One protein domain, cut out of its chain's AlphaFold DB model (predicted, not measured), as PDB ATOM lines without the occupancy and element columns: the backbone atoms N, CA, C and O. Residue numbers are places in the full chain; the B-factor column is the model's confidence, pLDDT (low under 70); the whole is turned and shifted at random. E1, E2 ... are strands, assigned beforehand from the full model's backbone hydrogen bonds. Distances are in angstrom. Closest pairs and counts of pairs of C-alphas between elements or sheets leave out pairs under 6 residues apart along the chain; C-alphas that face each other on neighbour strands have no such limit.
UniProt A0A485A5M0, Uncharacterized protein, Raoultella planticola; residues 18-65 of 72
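Overview. This is residues 18 to 65 of the 72 residues of an uncharacterized protein of Raoultella planticola (UniProt A0A485A5M0). Two separate strand hairpins, E1 with E2 and E3 with E4, stand one after the other along the longest axis, joined by a loop and meeting thinly between E2 and E3. Residues 18 to 26 form a tail before E1. The printed part has 48 residues, no named helix and strands E1, E2, E3, E4, in two antiparallel two-stranded sheets; the class is all strand. It is only just compact, close to loose, with a radius of gyration of the C-alphas of 11.3 A and spans of 31 by 24 by 18 A.

Arrangement. E1, residues 27 to 32, and E2, residues 35 to 40, are an antiparallel hairpin at 156 degrees, with N 30 and O 37 within hydrogen-bond range at 2.9 A. E3, residues 50 to 55, and E4, residues 58 to 63, are an antiparallel hairpin at 152 degrees, with N 53 and O 60 within hydrogen-bond range at 2.8 A. The closest C-alphas of E2 and E3, Ile 39 and Leu 52, are 7.5 A apart. E1 is apart from E3 and E4, and E2 from E4.

Along the chain. E1 begins at C-alpha 27 (195.382, 7.706, 171.326) and is 15.8 A long; E2 is 17.0 A, E3 16.0 A and E4 16.4 A, ending at C-alpha 63 (208.300, 14.108, 182.829).

Size, cuts and confidence. The C-alphas farthest apart, Ser 19 and Asp 65, are 31.7 A apart. The printed part has no cut and no long link. Its mean pLDDT is 71.5, with residues 18 to 27, 29, 31 to 32, 34 and 36 under 70.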
ATOM      1  N   THR A  18     197.582  -0.759 168.826       50.09
ATOM      2  CA  THR A  18     196.429   0.080 168.464       50.09
ATOM      3  C   THR A  18     195.115  -0.679 168.351       50.09
ATOM      4  O   THR A  18     194.098  -0.214 168.856       50.09
ATOM      5  N   SER A  19     195.126  -1.855 167.727       50.84
ATOM      6  CA  SER A  19     193.941  -2.705 167.589       50.84
ATOM      7  C   SER A  19     193.667  -3.541 168.846       50.84
ATOM      8  O   SER A  19     192.520  -3.907 169.079       50.84
ATOM      9  N   LEU A  20     194.689  -3.827 169.666       53.16
ATOM     10  CA  LEU A  20     194.569  -4.681 170.856       53.16
ATOM     11  C   LEU A  20     194.114  -3.911 172.110       53.16
ATOM     12  O   LEU A  20     193.339  -4.427 172.907       53.16
ATOM     13  N   CYS A  21     194.568  -2.666 172.271       54.28
ATOM     14  CA  CYS A  21     194.284  -1.820 173.434       54.28
ATOM     15  C   CYS A  21     193.115  -0.846 173.221       54.28
ATOM     16  O   CYS A  21     192.959   0.090 174.000       54.28
ATOM     17  N   ASN A  22     192.295  -1.052 172.182       54.22
ATOM     18  CA  ASN A  22     191.164  -0.182 171.845       54.22
ATOM     19  C   ASN A  22     191.587   1.295 171.712       54.22
ATOM     20  O   ASN A  22     190.915   2.197 172.217       54.22
ATOM     21  N   LEU A  23     192.739   1.530 171.070       53.69
ATOM     22  CA  LEU A  23     193.263   2.875 170.880       53.69
ATOM     23  C   LEU A  23     192.363   3.595 169.876       53.69
ATOM     24  O   LEU A  23     192.403   3.332 168.674       53.69
ATOM     25  N   GLY A  24     191.489   4.457 170.390       58.28
ATOM     26  CA  GLY A  24     190.623   5.301 169.577       58.28
ATOM     27  C   GLY A  24     191.419   6.356 168.803       58.28
ATOM     28  O   GLY A  24     192.631   6.492 168.957       58.28
ATOM     29  N   ALA A  25     190.719   7.177 168.017       60.97
ATOM     30  CA  ALA A  25     191.315   8.254 167.209       60.97
ATOM     31  C   ALA A  25     192.161   9.274 168.008       60.97
ATOM     32  O   ALA A  25     192.922  10.041 167.429       60.97
ATOM     33  N   ASN A  26     192.018   9.272 169.332       66.88
ATOM     34  CA  ASN A  26     192.646  10.198 170.267       66.88
ATOM     35  C   ASN A  26     193.861   9.610 170.993       66.88
ATOM     36  O   ASN A  26     194.414  10.262 171.873       66.88
ATOM     37  N   THR A  27     194.266   8.386 170.663       67.25
ATOM     38  CA  THR A  27     195.382   7.706 171.326       67.25
ATOM     39  C   THR A  27     196.371   7.173 170.303       67.25
ATOM     40  O   THR A  27     195.990   6.471 169.367       67.25
ATOM     41  N   LEU A  28     197.646   7.485 170.497       71.25
ATOM     42  CA  LEU A  28     198.760   7.010 169.693       71.25
ATOM     43  C   LEU A  28     199.529   5.968 170.497       71.25
ATOM     44  O   LEU A  28     199.977   6.262 171.601       71.25
ATOM     45  N   ALA A  29     199.722   4.772 169.945       69.19
ATOM     46  CA  ALA A  29     200.724   3.867 170.489       69.19
ATOM     47  C   ALA A  29     202.010   3.904 169.686       69.19
ATOM     48  O   ALA A  29     201.984   3.879 168.455       69.19
ATOM     49  N   ILE A  30     203.117   3.880 170.416       71.44
ATOM     50  CA  ILE A  30     204.453   3.727 169.868       71.44
ATOM     51  C   ILE A  30     205.097   2.453 170.416       71.44
ATOM     52  O   ILE A  30     204.874   2.066 171.564       71.44
ATOM     53  N   GLU A  31     205.877   1.792 169.572       68.44
ATOM     54  CA  GLU A  31     206.689   0.637 169.951       68.44
ATOM     55  C   GLU A  31     208.025   1.141 170.505       68.44
ATOM     56  O   GLU A  31     208.683   1.985 169.895       68.44
ATOM     57  N   THR A  32     208.401   0.665 171.686       69.12
ATOM     58  CA  THR A  32     209.655   0.991 172.372       69.12
ATOM     59  C   THR A  32     210.485  -0.281 172.531       69.12
ATOM     60  O   THR A  32     209.984  -1.392 172.376       69.12
ATOM     61  N   SER A  33     211.770  -0.150 172.869       72.12
ATOM     62  CA  SER A  33     212.660  -1.307 173.065       72.12
ATOM     63  C   SER A  33     212.208  -2.266 174.173       72.12
ATOM     64  O   SER A  33     212.613  -3.424 174.170       72.12
ATOM     65  N   GLU A  34     211.391  -1.793 175.116       67.94
ATOM     66  CA  GLU A  34     210.908  -2.565 176.270       67.94
ATOM     67  C   GLU A  34     209.419  -2.940 176.166       67.94
ATOM     68  O   GLU A  34     208.898  -3.633 177.040       67.94
ATOM     69  N   GLY A  35     208.713  -2.509 175.113       72.88
ATOM     70  CA  GLY A  35     207.295  -2.809 174.933       72.88
ATOM     71  C   GLY A  35     206.558  -1.768 174.099       72.88
ATOM     72  O   GLY A  35     206.992  -1.386 173.018       72.88
ATOM     73  N   TYR A  36     205.402  -1.329 174.588       69.00
ATOM     74  CA  TYR A  36     204.562  -0.349 173.907       69.00
ATOM     75  C   TYR A  36     204.143   0.745 174.878       69.00
ATOM     76  O   TYR A  36     203.746   0.456 176.006       69.00
ATOM     77  N   ALA A  37     204.175   1.993 174.422       73.06
ATOM     78  CA  ALA A  37     203.615   3.114 175.162       73.06
ATOM     79  C   ALA A  37     202.377   3.647 174.455       73.06
ATOM     80  O   ALA A  37     202.377   3.819 173.238       73.06
ATOM     81  N   VAL A  38     201.335   3.919 175.236       74.06
ATOM     82  CA  VAL A  38     200.073   4.500 174.774       74.06
ATOM     83  C   VAL A  38     200.012   5.946 175.238       74.06
ATOM     84  O   VAL A  38     200.165   6.227 176.424       74.06
ATOM     85  N   ILE A  39     199.780   6.856 174.302       73.94
ATOM     86  CA  ILE A  39     199.779   8.299 174.519       73.94
ATOM     87  C   ILE A  39     198.408   8.827 174.139       73.94
ATOM     88  O   ILE A  39     197.936   8.586 173.030       73.94
ATOM     89  N   ASP A  40     197.774   9.570 175.037       76.31
ATOM     90  CA  ASP A  40     196.570  10.330 174.716       76.31
ATOM     91  C   ASP A  40     196.982  11.645 174.038       76.31
ATOM     92  O   ASP A  40     197.667  12.473 174.633       76.31
ATOM     93  N   VAL A  41     196.594  11.821 172.772       71.50
ATOM     94  CA  VAL A  41     196.873  13.030 171.979       71.50
ATOM     95  C   VAL A  41     195.718  14.035 172.012       71.50
ATOM     96  O   VAL A  41     195.837  15.124 171.454       71.50
ATOM     97  N   SER A  42     194.594  13.701 172.654       75.44
ATOM     98  CA  SER A  42     193.448  14.612 172.769       75.44
ATOM     99  C   SER A  42     193.598  15.637 173.885       75.44
ATOM    100  O   SER A  42     192.925  16.670 173.871       75.44
ATOM    101  N   ARG A  43     194.476  15.369 174.855       71.56
ATOM    102  CA  ARG A  43     194.692  16.242 176.008       71.56
ATOM    103  C   ARG A  43     196.012  16.983 175.892       71.56
ATOM    104  O   ARG A  43     197.023  16.435 175.467       71.56
ATOM    105  N   ARG A  44     196.003  18.252 176.308       76.56
ATOM    106  CA  ARG A  44     197.251  18.983 176.525       76.56
ATOM    107  C   ARG A  44     197.910  18.429 177.784       76.56
ATOM    108  O   ARG A  44     197.223  18.344 178.803       76.56
ATOM    109  N   PRO A  45     199.195  18.076 177.721       74.62
ATOM    110  CA  PRO A  45     199.862  17.499 178.866       74.62
ATOM    111  C   PRO A  45     200.045  18.559 179.958       74.62
ATOM    112  O   PRO A  45     200.288  19.735 179.667       74.62
ATOM    113  N   GLN A  46     199.869  18.152 181.210       79.50
ATOM    114  CA  GLN A  46     199.941  19.018 182.381       79.50
ATOM    115  C   GLN A  46     201.248  18.797 183.146       79.50
ATOM    116  O   GLN A  46     201.963  17.813 182.957       79.50
ATOM    117  N   GLN A  47     201.574  19.735 184.034       79.56
ATOM    118  CA  GLN A  47     202.681  19.551 184.964       79.56
ATOM    119  C   GLN A  47     202.454  18.292 185.813       79.56
ATOM    120  O   GLN A  47     201.406  18.130 186.432       79.56
ATOM    121  N   GLY A  48     203.467  17.434 185.867       78.94
ATOM    122  CA  GLY A  48     203.439  16.129 186.515       78.94
ATOM    123  C   GLY A  48     203.213  14.968 185.546       78.94
ATOM    124  O   GLY A  48     203.558  13.839 185.900       78.94
ATOM    125  N   ASP A  49     202.718  15.231 184.333       80.50
ATOM    126  CA  ASP A  49     202.467  14.191 183.336       80.50
ATOM    127  C   ASP A  49     203.763  13.716 182.675       80.50
ATOM    128  O   ASP A  49     204.723  14.467 182.497       80.50
ATOM    129  N   THR A  50     203.787  12.446 182.273       81.25
ATOM    130  CA  THR A  50     204.857  11.907 181.428       81.25
ATOM    131  C   THR A  50     204.443  12.034 179.973       81.25
ATOM    132  O   THR A  50     203.400  11.525 179.570       81.25
ATOM    133  N   VAL A  51     205.268  12.710 179.185       80.81
ATOM    134  CA  VAL A  51     205.065  12.907 177.754       80.81
ATOM    135  C   VAL A  51     206.108  12.165 176.956       80.81
ATOM    136  O   VAL A  51     207.245  11.979 177.389       80.81
ATOM    137  N   LEU A  52     205.715  11.773 175.751       79.75
ATOM    138  CA  LEU A  52     206.663  11.372 174.734       79.75
ATOM    139  C   LEU A  52     207.105  12.607 173.953       79.75
ATOM    140  O   LEU A  52     206.275  13.324 173.395       79.75
ATOM    141  N   ILE A  53     208.411  12.814 173.872       78.62
ATOM    142  CA  ILE A  53     209.029  13.822 173.021       78.62
ATOM    143  C   ILE A  53     209.634  13.099 171.823       78.62
ATOM    144  O   ILE A  53     210.434  12.181 171.991       78.62
ATOM    145  N   SER A  54     209.259  13.513 170.613       77.50
ATOM    146  CA  SER A  54     209.911  13.076 169.380       77.50
ATOM    147  C   SER A  54     210.759  14.209 168.802       77.50
ATOM    148  O   SER A  54     210.264  15.309 168.558       77.50
ATOM    149  N   TYR A  55     212.051  13.960 168.591       73.19
ATOM    150  CA  TYR A  55     212.973  14.916 167.975       73.19
ATOM    151  C   TYR A  55     214.008  14.167 167.127       73.19
ATOM    152  O   TYR A  55     214.507  13.127 167.541       73.19
ATOM    153  N   ASP A  56     214.312  14.679 165.930       74.19
ATOM    154  CA  ASP A  56     215.350  14.139 165.029       74.19
ATOM    155  C   ASP A  56     215.276  12.610 164.799       74.19
ATOM    156  O   ASP A  56     216.271  11.889 164.806       74.19
ATOM    157  N   GLY A  57     214.053  12.080 164.666       74.31
ATOM    158  CA  GLY A  57     213.805  10.642 164.489       74.31
ATOM    159  C   GLY A  57     213.991   9.789 165.751       74.31
ATOM    160  O   GLY A  57     213.853   8.569 165.684       74.31
ATOM    161  N   ARG A  58     214.272  10.409 166.900       70.81
ATOM    162  CA  ARG A  58     214.339   9.778 168.221       70.81
ATOM    163  C   ARG A  58     213.080  10.082 169.015       70.81
ATOM    164  O   ARG A  58     212.459  11.129 168.845       70.81
ATOM    165  N   THR A  59     212.717   9.165 169.899       75.81
ATOM    166  CA  THR A  59     211.581   9.300 170.810       75.81
ATOM    167  C   THR A  59     212.033   9.004 172.229       75.81
ATOM    168  O   THR A  59     212.584   7.934 172.474       75.81
ATOM    169  N   GLU A  60     211.785   9.929 173.150       77.75
ATOM    170  CA  GLU A  60     212.158   9.819 174.561       77.75
ATOM    171  C   GLU A  60     210.966  10.145 175.464       77.75
ATOM    172  O   GLU A  60     210.122  10.978 175.125       77.75
ATOM    173  N   PHE A  61     210.889   9.487 176.622       82.31
ATOM    174  CA  PHE A  61     209.903   9.811 177.650       82.31
ATOM    175  C   PHE A  61     210.484  10.852 178.595       82.31
ATOM    176  O   PHE A  61     211.545  10.644 179.181       82.31
ATOM    177  N   ALA A  62     209.763  11.951 178.771       81.19
ATOM    178  CA  ALA A  62     210.130  13.012 179.688       81.19
ATOM    179  C   ALA A  62     208.967  13.299 180.631       81.19
ATOM    180  O   ALA A  62     207.802  13.287 180.236       81.19
ATOM    181  N   LYS A  63     209.284  13.590 181.889       83.50
ATOM    182  CA  LYS A  63     208.300  14.108 182.829       83.50
ATOM    183  C   LYS A  63     208.198  15.619 182.647       83.50
ATOM    184  O   LYS A  63     209.211  16.315 182.661       83.50
ATOM    185  N   LEU A  64     206.983  16.128 182.471       77.88
ATOM    186  CA  LEU A  64     206.719  17.561 182.482       77.88
ATOM    187  C   LEU A  64     206.784  18.069 183.914       77.88
ATOM    188  O   LEU A  64     205.775  18.210 184.597       77.88
ATOM    189  N   ASP A  65     207.982  18.376 184.380       74.94
ATOM    190  CA  ASP A  65     208.142  19.120 185.615       74.94
ATOM    191  C   ASP A  65     207.924  20.603 185.301       74.94
ATOM    192  O   ASP A  65     208.776  21.285 184.739       74.94
TER     193      ASP A  65